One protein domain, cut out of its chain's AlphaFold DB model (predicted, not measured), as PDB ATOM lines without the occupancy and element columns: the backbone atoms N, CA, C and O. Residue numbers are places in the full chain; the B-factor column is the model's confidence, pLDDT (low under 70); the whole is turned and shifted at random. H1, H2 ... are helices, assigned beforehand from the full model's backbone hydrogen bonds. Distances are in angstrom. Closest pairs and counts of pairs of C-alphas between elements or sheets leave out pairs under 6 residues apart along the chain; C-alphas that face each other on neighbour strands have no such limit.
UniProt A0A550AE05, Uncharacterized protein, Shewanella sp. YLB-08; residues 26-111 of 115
ATOM      1  N   ASP A  26     -40.736  33.280 -20.349       94.69
ATOM      2  CA  ASP A  26     -41.831  34.002 -19.705       94.69
ATOM      3  C   ASP A  26     -41.695  35.522 -19.858       94.69
ATOM      4  O   ASP A  26     -42.687  36.185 -20.160       94.69
ATOM      5  N   VAL A  27     -40.478  36.063 -19.761       95.31
ATOM      6  CA  VAL A  27     -40.188  37.478 -20.031       95.31
ATOM      7  C   VAL A  27     -40.445  37.814 -21.502       95.31
ATOM      8  O   VAL A  27     -41.080  38.827 -21.798       95.31
ATOM      9  N   ALA A  28     -40.025  36.952 -22.435       95.12
ATOM     10  CA  ALA A  28     -40.286  37.138 -23.864       95.12
ATOM     11  C   ALA A  28     -41.793  37.156 -24.178       95.12
ATOM     12  O   ALA A  28     -42.288  38.065 -24.850       95.12
ATOM     13  N   LEU A  29     -42.538  36.176 -23.660       95.56
ATOM     14  CA  LEU A  29     -43.989  36.081 -23.841       95.56
ATOM     15  C   LEU A  29     -44.733  37.221 -23.132       95.56
ATOM     16  O   LEU A  29     -45.720  37.743 -23.660       95.56
ATOM     17  N   GLY A  30     -44.257  37.637 -21.958       95.56
ATOM     18  CA  GLY A  30     -44.764  38.784 -21.216       95.56
ATOM     19  C   GLY A  30     -44.615  40.076 -22.012       95.56
ATOM     20  O   GLY A  30     -45.609  40.755 -22.263       95.56
ATOM     21  N   MET A  31     -43.410  40.361 -22.511       95.50
ATOM     22  CA  MET A  31     -43.126  41.534 -23.343       95.50
ATOM     23  C   MET A  31     -43.979  41.557 -24.617       95.50
ATOM     24  O   MET A  31     -44.574  42.582 -24.950       95.50
ATOM     25  N   ALA A  32     -44.118  40.419 -25.297       94.56
ATOM     26  CA  ALA A  32     -44.999  40.306 -26.456       94.56
ATOM     27  C   ALA A  32     -46.463  40.607 -26.105       94.56
ATOM     28  O   ALA A  32     -47.149  41.334 -26.825       94.56
ATOM     29  N   SER A  33     -46.927  40.110 -24.955       95.38
ATOM     30  CA  SER A  33     -48.269  40.403 -24.446       95.38
ATOM     31  C   SER A  33     -48.452  41.898 -24.175       95.38
ATOM     32  O   SER A  33     -49.475  42.453 -24.566       95.38
ATOM     33  N   LEU A  34     -47.460  42.579 -23.582       96.00
ATOM     34  CA  LEU A  34     -47.498  44.037 -23.399       96.00
ATOM     35  C   LEU A  34     -47.657  44.760 -24.741       96.00
ATOM     36  O   LEU A  34     -48.502  45.648 -24.856       96.00
ATOM     37  N   MET A  35     -46.902  44.355 -25.766       92.62
ATOM     38  CA  MET A  35     -46.974  44.962 -27.098       92.62
ATOM     39  C   MET A  35     -48.363  44.805 -27.727       92.62
ATOM     40  O   MET A  35     -48.961  45.794 -28.151       92.62
ATOM     41  N   PHE A  36     -48.915  43.588 -27.754       93.19
ATOM     42  CA  PHE A  36     -50.224  43.343 -28.372       93.19
ATOM     43  C   PHE A  36     -51.361  44.038 -27.621       93.19
ATOM     44  O   PHE A  36     -52.274  44.598 -28.237       93.19
ATOM     45  N   CYS A  37     -51.280  44.044 -26.291       95.00
ATOM     46  CA  CYS A  37     -52.302  44.629 -25.435       95.00
ATOM     47  C   CYS A  37     -52.254  46.152 -25.412       95.00
ATOM     48  O   CYS A  37     -53.305  46.772 -25.296       95.00
ATOM     49  N   THR A  38     -51.087  46.770 -25.621       93.06
ATOM     50  CA  THR A  38     -50.988  48.228 -25.802       93.06
ATOM     51  C   THR A  38     -51.864  48.686 -26.969       93.06
ATOM     52  O   THR A  38     -52.676  49.599 -26.812       93.06
ATOM     53  N   THR A  39     -51.764  48.012 -28.122       90.50
ATOM     54  CA  THR A  39     -52.593  48.315 -29.297       90.50
ATOM     55  C   THR A  39     -54.071  48.083 -29.007       90.50
ATOM     56  O   THR A  39     -54.890  48.966 -29.242       90.50
ATOM     57  N   PHE A  40     -54.423  46.933 -28.428       94.38
ATOM     58  CA  PHE A  40     -55.819  46.612 -28.129       94.38
ATOM     59  C   PHE A  40     -56.466  47.589 -27.148       94.38
ATOM     60  O   PHE A  40     -57.600  48.012 -27.370       94.38
ATOM     61  N   TYR A  41     -55.754  47.983 -26.093       93.94
ATOM     62  CA  TYR A  41     -56.253  48.963 -25.136       93.94
ATOM     63  C   TYR A  41     -56.434  50.341 -25.771       93.94
ATOM     64  O   TYR A  41     -57.453  50.988 -25.529       93.94
ATOM     65  N   SER A  42     -55.505  50.754 -26.640       91.31
ATOM     66  CA  SER A  42     -55.643  51.995 -27.406       91.31
ATOM     67  C   SER A  42     -56.854  51.974 -28.342       91.31
ATOM     68  O   SER A  42     -57.528  52.987 -28.479       91.31
ATOM     69  N   GLU A  43     -57.140  50.843 -28.990       92.19
ATOM     70  CA  GLU A  43     -58.273  50.693 -29.916       92.19
ATOM     71  C   GLU A  43     -59.638  50.604 -29.213       92.19
ATOM     72  O   GLU A  43     -60.673  50.742 -29.862       92.19
ATOM     73  N   ASN A  44     -59.659  50.343 -27.903       92.44
ATOM     74  CA  ASN A  44     -60.881  50.127 -27.122       92.44
ATOM     75  C   ASN A  44     -61.073  51.167 -26.001       92.44
ATOM     76  O   ASN A  44     -61.807  50.897 -25.053       92.44
ATOM     77  N   ASP A  45     -60.421  52.329 -26.098       93.00
ATOM     78  CA  ASP A  45     -60.518  53.440 -25.134       93.00
ATOM     79  C   ASP A  45     -60.124  53.078 -23.682       93.00
ATOM     80  O   ASP A  45     -60.535  53.728 -22.719       93.00
ATOM     81  N   MET A  46     -59.272  52.063 -23.501       92.25
ATOM     82  CA  MET A  46     -58.791  51.586 -22.196       92.25
ATOM     83  C   MET A  46     -57.471  52.269 -21.807       92.25
ATOM     84  O   MET A  46     -56.402  51.661 -21.758       92.25
ATOM     85  N   GLN A  47     -57.529  53.583 -21.582       92.00
ATOM     86  CA  GLN A  47     -56.331  54.421 -21.418       92.00
ATOM     87  C   GLN A  47     -55.480  54.063 -20.190       92.00
ATOM     88  O   GLN A  47     -54.256  54.180 -20.242       92.00
ATOM     89  N   ILE A  48     -56.107  53.634 -19.089       92.81
ATOM     90  CA  ILE A  48     -55.400  53.310 -17.840       92.81
ATOM     91  C   ILE A  48     -54.567  52.043 -18.033       92.81
ATOM     92  O   ILE A  48     -53.370  52.031 -17.750       92.81
ATOM     93  N   GLU A  49     -55.182  50.990 -18.557       94.06
ATOM     94  CA  GLU A  49     -54.528  49.724 -18.852       94.06
ATOM     95  C   GLU A  49     -53.427  49.913 -19.896       94.06
ATOM     96  O   GLU A  49     -52.312  49.432 -19.697       94.06
ATOM     97  N   GLY A  50     -53.703  50.700 -20.944       93.19
ATOM     98  CA  GLY A  50     -52.720  51.100 -21.951       93.19
ATOM     99  C   GLY A  50     -51.498  51.804 -21.351       93.19
ATOM    100  O   GLY A  50     -50.362  51.476 -21.699       93.19
ATOM    101  N   ALA A  51     -51.703  52.722 -20.403       93.31
ATOM    102  CA  ALA A  51     -50.610  53.402 -19.713       93.31
ATOM    103  C   ALA A  51     -49.777  52.439 -18.850       93.31
ATOM    104  O   ALA A  51     -48.549  52.526 -18.865       93.31
ATOM    105  N   ILE A  52     -50.418  51.502 -18.140       94.00
ATOM    106  CA  ILE A  52     -49.729  50.503 -17.304       94.00
ATOM    107  C   ILE A  52     -48.813  49.627 -18.165       94.00
ATOM    108  O   ILE A  52     -47.622  49.500 -17.870       94.00
ATOM    109  N   VAL A  53     -49.342  49.043 -19.247       94.62
ATOM    110  CA  VAL A  53     -48.533  48.167 -20.109       94.62
ATOM    111  C   VAL A  53     -47.443  48.944 -20.846       94.62
ATOM    112  O   VAL A  53     -46.322  48.452 -20.952       94.62
ATOM    113  N   GLY A  54     -47.718  50.180 -21.278       94.25
ATOM    114  CA  GLY A  54     -46.739  51.033 -21.956       94.25
ATOM    115  C   GLY A  54     -45.573  51.451 -21.054       94.25
ATOM    116  O   GLY A  54     -44.415  51.432 -21.485       94.25
ATOM    117  N   GLN A  55     -45.851  51.779 -19.788       94.25
ATOM    118  CA  GLN A  55     -44.813  52.068 -18.793       94.25
ATOM    119  C   GLN A  55     -43.945  50.839 -18.528       94.25
ATOM    120  O   GLN A  55     -42.719  50.940 -18.566       94.25
ATOM    121  N   SER A  56     -44.565  49.673 -18.329       95.12
ATOM    122  CA  SER A  56     -43.825  48.433 -18.096       95.12
ATOM    123  C   SER A  56     -42.966  48.039 -19.300       95.12
ATOM    124  O   SER A  56     -41.785  47.738 -19.139       95.12
ATOM    125  N   MET A  57     -43.498  48.144 -20.520       94.94
ATOM    126  CA  MET A  57     -42.754  47.888 -21.758       94.94
ATOM    127  C   MET A  57     -41.519  48.795 -21.872       94.94
ATOM    128  O   MET A  57     -40.427  48.338 -22.209       94.94
ATOM    129  N   THR A  58     -41.670  50.080 -21.533       94.94
ATOM    130  CA  THR A  58     -40.558  51.041 -21.513       94.94
ATOM    131  C   THR A  58     -39.517  50.675 -20.452       94.94
ATOM    132  O   THR A  58     -38.320  50.752 -20.719       94.94
ATOM    133  N   ALA A  59     -39.948  50.233 -19.268       94.69
ATOM    134  CA  ALA A  59     -39.043  49.800 -18.207       94.69
ATOM    135  C   ALA A  59     -38.218  48.566 -18.613       94.69
ATOM    136  O   ALA A  59     -37.002  48.569 -18.444       94.69
ATOM    137  N   HIS A  60     -38.842  47.555 -19.231       94.25
ATOM    138  CA  HIS A  60     -38.142  46.372 -19.749       94.25
ATOM    139  C   HIS A  60     -37.133  46.735 -20.840       94.25
ATOM    140  O   HIS A  60     -36.012  46.225 -20.853       94.25
ATOM    141  N   ARG A  61     -37.507  47.663 -21.732       92.25
ATOM    142  CA  ARG A  61     -36.596  48.202 -22.744       92.25
ATOM    143  C   ARG A  61     -35.376  48.867 -22.110       92.25
ATOM    144  O   ARG A  61     -34.252  48.548 -22.483       92.25
ATOM    145  N   ASN A  62     -35.594  49.736 -21.126       93.75
ATOM    146  CA  ASN A  62     -34.520  50.425 -20.407       93.75
ATOM    147  C   ASN A  62     -33.635  49.462 -19.597       93.75
ATOM    148  O   ASN A  62     -32.461  49.749 -19.395       93.75
ATOM    149  N   ALA A  63     -34.177  48.318 -19.172       92.38
ATOM    150  CA  ALA A  63     -33.452  47.240 -18.500       92.38
ATOM    151  C   ALA A  63     -32.673  46.311 -19.464       92.38
ATOM    152  O   ALA A  63     -32.129  45.285 -19.045       92.38
ATOM    153  N   GLY A  64     -32.612  46.653 -20.757       92.25
ATOM    154  CA  GLY A  64     -31.765  45.971 -21.737       92.25
ATOM    155  C   GLY A  64     -32.358  44.681 -22.306       92.25
ATOM    156  O   GLY A  64     -31.611  43.832 -22.785       92.25
ATOM    157  N   ILE A  65     -33.688  44.507 -22.289       91.75
ATOM    158  CA  ILE A  65     -34.329  43.314 -22.881       91.75
ATOM    159  C   ILE A  65     -33.981  43.126 -24.369       91.75
ATOM    160  O   ILE A  65     -33.867  41.996 -24.832       91.75
ATOM    161  N   GLU A  66     -33.750  44.222 -25.101       90.25
ATOM    162  CA  GLU A  66     -33.372  44.211 -26.524       90.25
ATOM    163  C   GLU A  66     -31.963  43.640 -26.765       90.25
ATOM    164  O   GLU A  66     -31.650  43.218 -27.876       90.25
ATOM    165  N   GLU A  67     -31.116  43.603 -25.733       90.81
ATOM    166  CA  GLU A  67     -29.745  43.084 -25.806       90.81
ATOM    167  C   GLU A  67     -29.669  41.581 -25.492       90.81
ATOM    168  O   GLU A  67     -28.609  40.962 -25.624       90.81
ATOM    169  N   MET A  68     -30.785  40.976 -25.072       91.25
ATOM    170  CA  MET A  68     -30.842  39.565 -24.708       91.25
ATOM    171  C   MET A  68     -31.056  38.655 -25.912       91.25
ATOM    172  O   MET A  68     -31.756  38.978 -26.871       91.25
ATOM    173  N   VAL A  69     -30.476  37.459 -25.839       92.50
ATOM    174  CA  VAL A  69     -30.579  36.464 -26.909       92.50
ATOM    175  C   VAL A  69     -31.803  35.587 -26.687       92.50
ATOM    176  O   VAL A  69     -31.923  34.909 -25.668       92.50
ATOM    177  N   MET A  70     -32.699  35.562 -27.670       92.62
ATOM    178  CA  MET A  70     -33.855  34.673 -27.670       92.62
ATOM    179  C   MET A  70     -33.477  33.291 -28.212       92.62
ATOM    180  O   MET A  70     -32.856  33.164 -29.270       92.62
ATOM    181  N   SER A  71     -33.873  32.236 -27.497       94.81
ATOM    182  CA  SER A  71     -33.692  30.865 -27.975       94.81
ATOM    183  C   SER A  71     -34.678  30.533 -29.100       94.81
ATOM    184  O   SER A  71     -35.762  31.113 -29.184       94.81
ATOM    185  N   LYS A  72     -34.352  29.536 -29.932       95.00
ATOM    186  CA  LYS A  72     -35.289  29.045 -30.954       95.00
ATOM    187  C   LYS A  72     -36.605  28.546 -30.340       95.00
ATOM    188  O   LYS A  72     -37.663  28.909 -30.825       95.00
ATOM    189  N   ALA A  73     -36.536  27.784 -29.249       95.50
ATOM    190  CA  ALA A  73     -37.730  27.271 -28.574       95.50
ATOM    191  C   ALA A  73     -38.623  28.402 -28.036       95.50
ATOM    192  O   ALA A  73     -39.844  28.326 -28.123       95.50
ATOM    193  N   THR A  74     -38.018  29.472 -27.516       94.56
ATOM    194  CA  THR A  74     -38.742  30.677 -27.089       94.56
ATOM    195  C   THR A  74     -39.398  31.380 -28.278       94.56
ATOM    196  O   THR A  74     -40.542  31.804 -28.165       94.56
ATOM    197  N   SER A  75     -38.703  31.464 -29.417       94.88
ATOM    198  CA  SER A  75     -39.257  32.024 -30.657       94.88
ATOM    199  C   SER A  75     -40.469  31.233 -31.152       94.88
ATOM    200  O   SER A  75     -41.478  31.835 -31.495       94.88
ATOM    201  N   ASP A  76     -40.399  29.900 -31.138       96.94
ATOM    202  CA  ASP A  76     -41.507  29.042 -31.573       96.94
ATOM    203  C   ASP A  76     -42.747  29.251 -30.669       96.94
ATOM    204  O   ASP A  76     -43.868  29.399 -31.153       96.94
ATOM    205  N   LEU A  77     -42.547  29.360 -29.349       96.56
ATOM    206  CA  LEU A  77     -43.625  29.664 -28.394       96.56
ATOM    207  C   LEU A  77     -44.192  31.079 -28.566       96.56
ATOM    208  O   LEU A  77     -45.386  31.302 -28.352       96.56
ATOM    209  N   LEU A  78     -43.350  32.043 -28.940       94.62
ATOM    210  CA  LEU A  78     -43.777  33.406 -29.230       94.62
ATOM    211  C   LEU A  78     -44.694  33.447 -30.460       94.62
ATOM    212  O   LEU A  78     -45.736  34.107 -30.421       94.62
ATOM    213  N   ASP A  79     -44.351  32.698 -31.508       95.44
ATOM    214  CA  ASP A  79     -45.181  32.564 -32.707       95.44
ATOM    215  C   ASP A  79     -46.544  31.937 -32.373       95.44
ATOM    216  O   ASP A  79     -47.591  32.442 -32.791       95.44
ATOM    217  N   GLU A  80     -46.568  30.880 -31.555       95.56
ATOM    218  CA  GLU A  80     -47.816  30.276 -31.073       95.56
ATOM    219  C   GLU A  80     -48.668  31.269 -30.269       95.56
ATOM    220  O   GLU A  80     -49.886  31.365 -30.465       95.56
ATOM    221  N   HIS A  81     -48.034  32.043 -29.387       94.50
ATOM    222  CA  HIS A  81     -48.707  33.057 -28.576       94.50
ATOM    223  C   HIS A  81     -49.321  34.166 -29.437       94.50
ATOM    224  O   HIS A  81     -50.474  34.558 -29.230       94.50
ATOM    225  N   MET A  82     -48.600  34.611 -30.468       94.38
ATOM    226  CA  MET A  82     -49.096  35.547 -31.478       94.38
ATOM    227  C   MET A  82     -50.302  35.002 -32.242       94.38
ATOM    228  O   MET A  82     -51.305  35.701 -32.405       94.38
ATOM    229  N   LEU A  83     -50.232  33.754 -32.709       96.00
ATOM    230  CA  LEU A  83     -51.337  33.112 -33.423       96.00
ATOM    231  C   LEU A  83     -52.582  33.012 -32.536       96.00
ATOM    232  O   LEU A  83     -53.689  33.347 -32.974       96.00
ATOM    233  N   LYS A  84     -52.404  32.631 -31.267       94.00
ATOM    234  CA  LYS A  84     -53.485  32.591 -30.279       94.00
ATOM    235  C   LYS A  84     -54.132  33.963 -30.110       94.00
ATOM    236  O   LYS A  84     -55.352  34.063 -30.199       94.00
ATOM    237  N   TYR A  85     -53.334  35.014 -29.937       94.69
ATOM    238  CA  TYR A  85     -53.843  36.379 -29.815       94.69
ATOM    239  C   TYR A  85     -54.595  36.851 -31.069       94.69
ATOM    240  O   TYR A  85     -55.685  37.415 -30.972       94.69
ATOM    241  N   ASN A  86     -54.054  36.593 -32.258       94.19
ATOM    242  CA  ASN A  86     -54.653  37.036 -33.518       94.19
ATOM    243  C   ASN A  86     -55.964  36.307 -33.839       94.19
ATOM    244  O   ASN A  86     -56.881  36.911 -34.393       94.19
ATOM    245  N   SER A  87     -56.066  35.029 -33.463       96.44
ATOM    246  CA  SER A  87     -57.281  34.220 -33.624       96.44
ATOM    247  C   SER A  87     -58.366  34.503 -32.574       96.44
ATOM    248  O   SER A  87     -59.513  34.093 -32.752       96.44
ATOM    249  N   ALA A  88     -58.021  35.202 -31.489       96.38
ATOM    250  CA  ALA A  88     -58.918  35.460 -30.372       96.38
ATOM    251  C   ALA A  88     -59.987  36.519 -30.696       96.38
ATOM    252  O   ALA A  88     -59.725  37.553 -31.319       96.38
ATOM    253  N   ASN A  89     -61.204  36.288 -30.204       95.56
ATOM    254  CA  ASN A  89     -62.260  37.296 -30.185       95.56
ATOM    255  C   ASN A  89     -61.988  38.373 -29.110       95.56
ATOM    256  O   ASN A  89     -61.031  38.281 -28.342       95.56
ATOM    257  N   LYS A  90     -62.835  39.408 -29.040       92.50
ATOM    258  CA  LYS A  90     -62.642  40.532 -28.106       92.50
ATOM    259  C   LYS A  90     -62.551  40.093 -26.639       92.50
ATOM    260  O   LYS A  90     -61.642  40.526 -25.944       92.50
ATOM    261  N   GLU A  91     -63.457  39.236 -26.177       92.94
ATOM    262  CA  GLU A  91     -63.474  38.752 -24.788       92.94
ATOM    263  C   GLU A  91     -62.222  37.923 -24.467       92.94
ATOM    264  O   GLU A  91     -61.571  38.119 -23.445       92.94
ATOM    265  N   GLN A  92     -61.811  37.061 -25.395       94.50
ATOM    266  CA  GLN A  92     -60.579  36.286 -25.269       94.50
ATOM    267  C   GLN A  92     -59.335  37.184 -25.245       94.50
ATOM    268  O   GLN A  92     -58.418  36.917 -24.472       94.50
ATOM    269  N   LYS A  93     -59.300  38.258 -26.045       94.50
ATOM    270  CA  LYS A  93     -58.209  39.246 -26.025       94.50
ATOM    271  C   LYS A  93     -58.139  39.996 -24.699       94.50
ATOM    272  O   LYS A  93     -57.040  40.171 -24.192       94.50
ATOM    273  N   ILE A  94     -59.278  40.358 -24.103       91.88
ATOM    274  CA  ILE A  94     -59.312  40.953 -22.755       91.88
ATOM    275  C   ILE A  94     -58.635  40.011 -21.755       91.88
ATOM    276  O   ILE A  94     -57.685  40.425 -21.098       91.88
ATOM    277  N   ASN A  95     -59.031  38.736 -21.724       90.94
ATOM    278  CA  ASN A  95     -58.448  37.745 -20.812       90.94
ATOM    279  C   ASN A  95     -56.943  37.532 -21.059       90.94
ATOM    280  O   ASN A  95     -56.159  37.420 -20.119       90.94
ATOM    281  N   LEU A  96     -56.509  37.508 -22.324       92.00
ATOM    282  CA  LEU A  96     -55.083  37.441 -22.664       92.00
ATOM    283  C   LEU A  96     -54.323  38.684 -22.177       92.00
ATOM    284  O   LEU A  96     -53.174  38.572 -21.753       92.00
ATOM    285  N   CYS A  97     -54.960  39.853 -22.191       94.50
ATOM    286  CA  CYS A  97     -54.357  41.099 -21.739       94.50
ATOM    287  C   CYS A  97     -54.367  41.296 -20.220       94.50
ATOM    288  O   CYS A  97     -53.493  41.988 -19.697       94.50
ATOM    289  N   GLU A  98     -55.240  40.617 -19.476       90.19
ATOM    290  CA  GLU A  98     -55.122  40.546 -18.013       90.19
ATOM    291  C   GLU A  98     -53.786  39.924 -17.585       90.19
ATOM    292  O   GLU A  98     -53.148  40.395 -16.640       90.19
ATOM    293  N   HIS A  99     -53.302  38.922 -18.328       88.75
ATOM    294  CA  HIS A  99     -51.981  38.340 -18.088       88.75
ATOM    295  C   HIS A  99     -50.854  39.342 -18.379       88.75
ATOM    296  O   HIS A  99     -49.850  39.345 -17.671       88.75
ATOM    297  N   ALA A 100     -51.033  40.229 -19.365       92.38
ATOM    298  CA  ALA A 100     -50.082  41.299 -19.663       92.38
ATOM    299  C   ALA A 100     -50.009  42.324 -18.517       92.38
ATOM    300  O   ALA A 100     -48.921  42.716 -18.114       92.38
ATOM    301  N   ILE A 101     -51.152  42.710 -17.939       92.69
ATOM    302  CA  ILE A 101     -51.198  43.596 -16.762       92.69
ATOM    303  C   ILE A 101     -50.561  42.935 -15.541       92.69
ATOM    304  O   ILE A 101     -49.858  43.598 -14.779       92.69
ATOM    305  N   LYS A 102     -50.787  41.632 -15.347       93.38
ATOM    306  CA  LYS A 102     -50.137  40.878 -14.274       93.38
ATOM    307  C   LYS A 102     -48.618  40.871 -14.452       93.38
ATOM    308  O   LYS A 102     -47.907  41.273 -13.538       93.38
ATOM    309  N   PHE A 103     -48.133  40.514 -15.642       94.62
ATOM    310  CA  PHE A 103     -46.711  40.577 -15.982       94.62
ATOM    311  C   PHE A 103     -46.136  41.982 -15.761       94.62
ATOM    312  O   PHE A 103     -45.096  42.127 -15.130       94.62
ATOM    313  N   ALA A 104     -46.859  43.026 -16.181       92.38
ATOM    314  CA  ALA A 104     -46.430  44.409 -16.009       92.38
ATOM    315  C   ALA A 104     -46.184  44.804 -14.546       92.38
ATOM    316  O   ALA A 104     -45.378  45.698 -14.291       92.38
ATOM    317  N   ARG A 105     -46.912  44.179 -13.613       88.88
ATOM    318  CA  ARG A 105     -46.879  44.469 -12.174       88.88
ATOM    319  C   ARG A 105     -45.938  43.563 -11.392       88.88
ATOM    320  O   ARG A 105     -45.427  43.993 -10.367       88.88
ATOM    321  N   GLU A 106     -45.791  42.316 -11.826       91.94
ATOM    322  CA  GLU A 106     -45.132  41.260 -11.050       91.94
ATOM    323  C   GLU A 106     -43.787  40.823 -11.634       91.94
ATOM    324  O   GLU A 106     -43.069  40.088 -10.965       91.94
ATOM    325  N   SER A 107     -43.434  41.236 -12.858       90.81
ATOM    326  CA  SER A 107     -42.138  40.878 -13.436       90.81
ATOM    327  C   SER A 107     -40.992  41.491 -12.630       90.81
ATOM    328  O   SER A 107     -40.921  42.707 -12.448       90.81
ATOM    329  N   ASP A 108     -40.066  40.640 -12.206       92.50
ATOM    330  CA  ASP A 108     -38.827  41.000 -11.519       92.50
ATOM    331  C   ASP A 108     -37.687  41.338 -12.492       92.50
ATOM    332  O   ASP A 108     -36.626  41.787 -12.063       92.50
ATOM    333  N   PHE A 109     -37.908  41.188 -13.804       92.38
ATOM    334  CA  PHE A 109     -36.899  41.421 -14.836       92.38
ATOM    335  C   PHE A 109     -36.241  42.795 -14.703       92.38
ATOM    336  O   PHE A 109     -35.021  42.916 -14.787       92.38
ATOM    337  N   VAL A 110     -37.050  43.836 -14.488       88.56
ATOM    338  CA  VAL A 110     -36.568  45.218 -14.371       88.56
ATOM    339  C   VAL A 110     -35.691  45.384 -13.132       88.56
ATOM    340  O   VAL A 110     -34.641  46.009 -13.228       88.56
ATOM    341  N   GLU A 111     -36.079  44.814 -11.990       88.31
ATOM    342  CA  GLU A 111     -35.299  44.892 -10.746       88.31
ATOM    343  C   GLU A 111     -33.998  44.087 -10.846       88.31
ATOM    344  O   GLU A 111     -32.935  44.577 -10.472       88.31
TER     345      GLU A 111
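This is residues 26 to 111 of the 115 residues of an uncharacterized protein of Shewanella sp. YLB-08 (UniProt A0A550AE05). Three helices lie side by side in a row, H1 in the middle with H2 along one side of it and H3 along the other, and a fourth helix, H4, crosses over H1 on one face of this row and reaches H2 with its residues 100 to 105. H1 and H2 form a helical hairpin, while the link from H2 to H3, residues 63 to 71, passes from one side of the row to the other. The printed part has 86 residues with four named helices, in the order H1, H2, H3, H4, and no named strand; the class is all helix. It is compact, with a radius of gyration of the C-alphas of 12.5 A, and spans 33 by 26 by 17 A.

H1, residues 26 to 43, is the hub and touches three helices. The first is H2, residues 47 to 62: the closest C-alphas, those of Thr 38 and Gly 50, are 5.1 A apart, and the two run opposite ways at a tilt of 37 degrees, only just steep. H1 touches H3, residues 72 to 87, with residues 28 to 36 alone; the closest C-alphas are those of Leu 29 and Leu 78, 6.0 A apart, at a shallow tilt of 25 degrees, the same way. H1 touches H4, residues 90 to 106, with residues 30 to 37 alone; the C-alphas of Ser 33 and Ala 100 come closest, at 5.2 A, and the helices run opposite ways at a steep tilt of 54 degrees. H4 also touches H2, closest at the C-alphas of Ser 56 and Ala 104, 5.2 A apart, with a steep tilt of 48 degrees, the same way. H3 and H4 are close but not clearly touching: the C-alphas of Tyr 85 and Lys 93 are 6.5 A apart. H2 and H3 are apart. In H2 and H3 every O i to N i+4 pair is within hydrogen-bond range; in H1 13 of 14 are, and in H4 11 of 13.

H1 begins at C-alpha 26, at (-41.831, 34.002, -19.705), and is 25.6 A long. H2 measures 22.2 A and ends at C-alpha 62, at (-34.520, 50.425, -20.407). H3 measures 22.7 A. H4 measures 24.5 A and ends at C-alpha 106, at (-45.132, 41.260, -11.050).

The two C-alphas farthest apart, those of Asp 45 and Lys 72, are 35.6 A from each other. The printed part has no cut. The links from H1 to H2 and from H3 to H4 are tight, and that from H2 to H3, of 9 residues, is short. The mean pLDDT of the printed part is 93.5, and no printed residue is under 70.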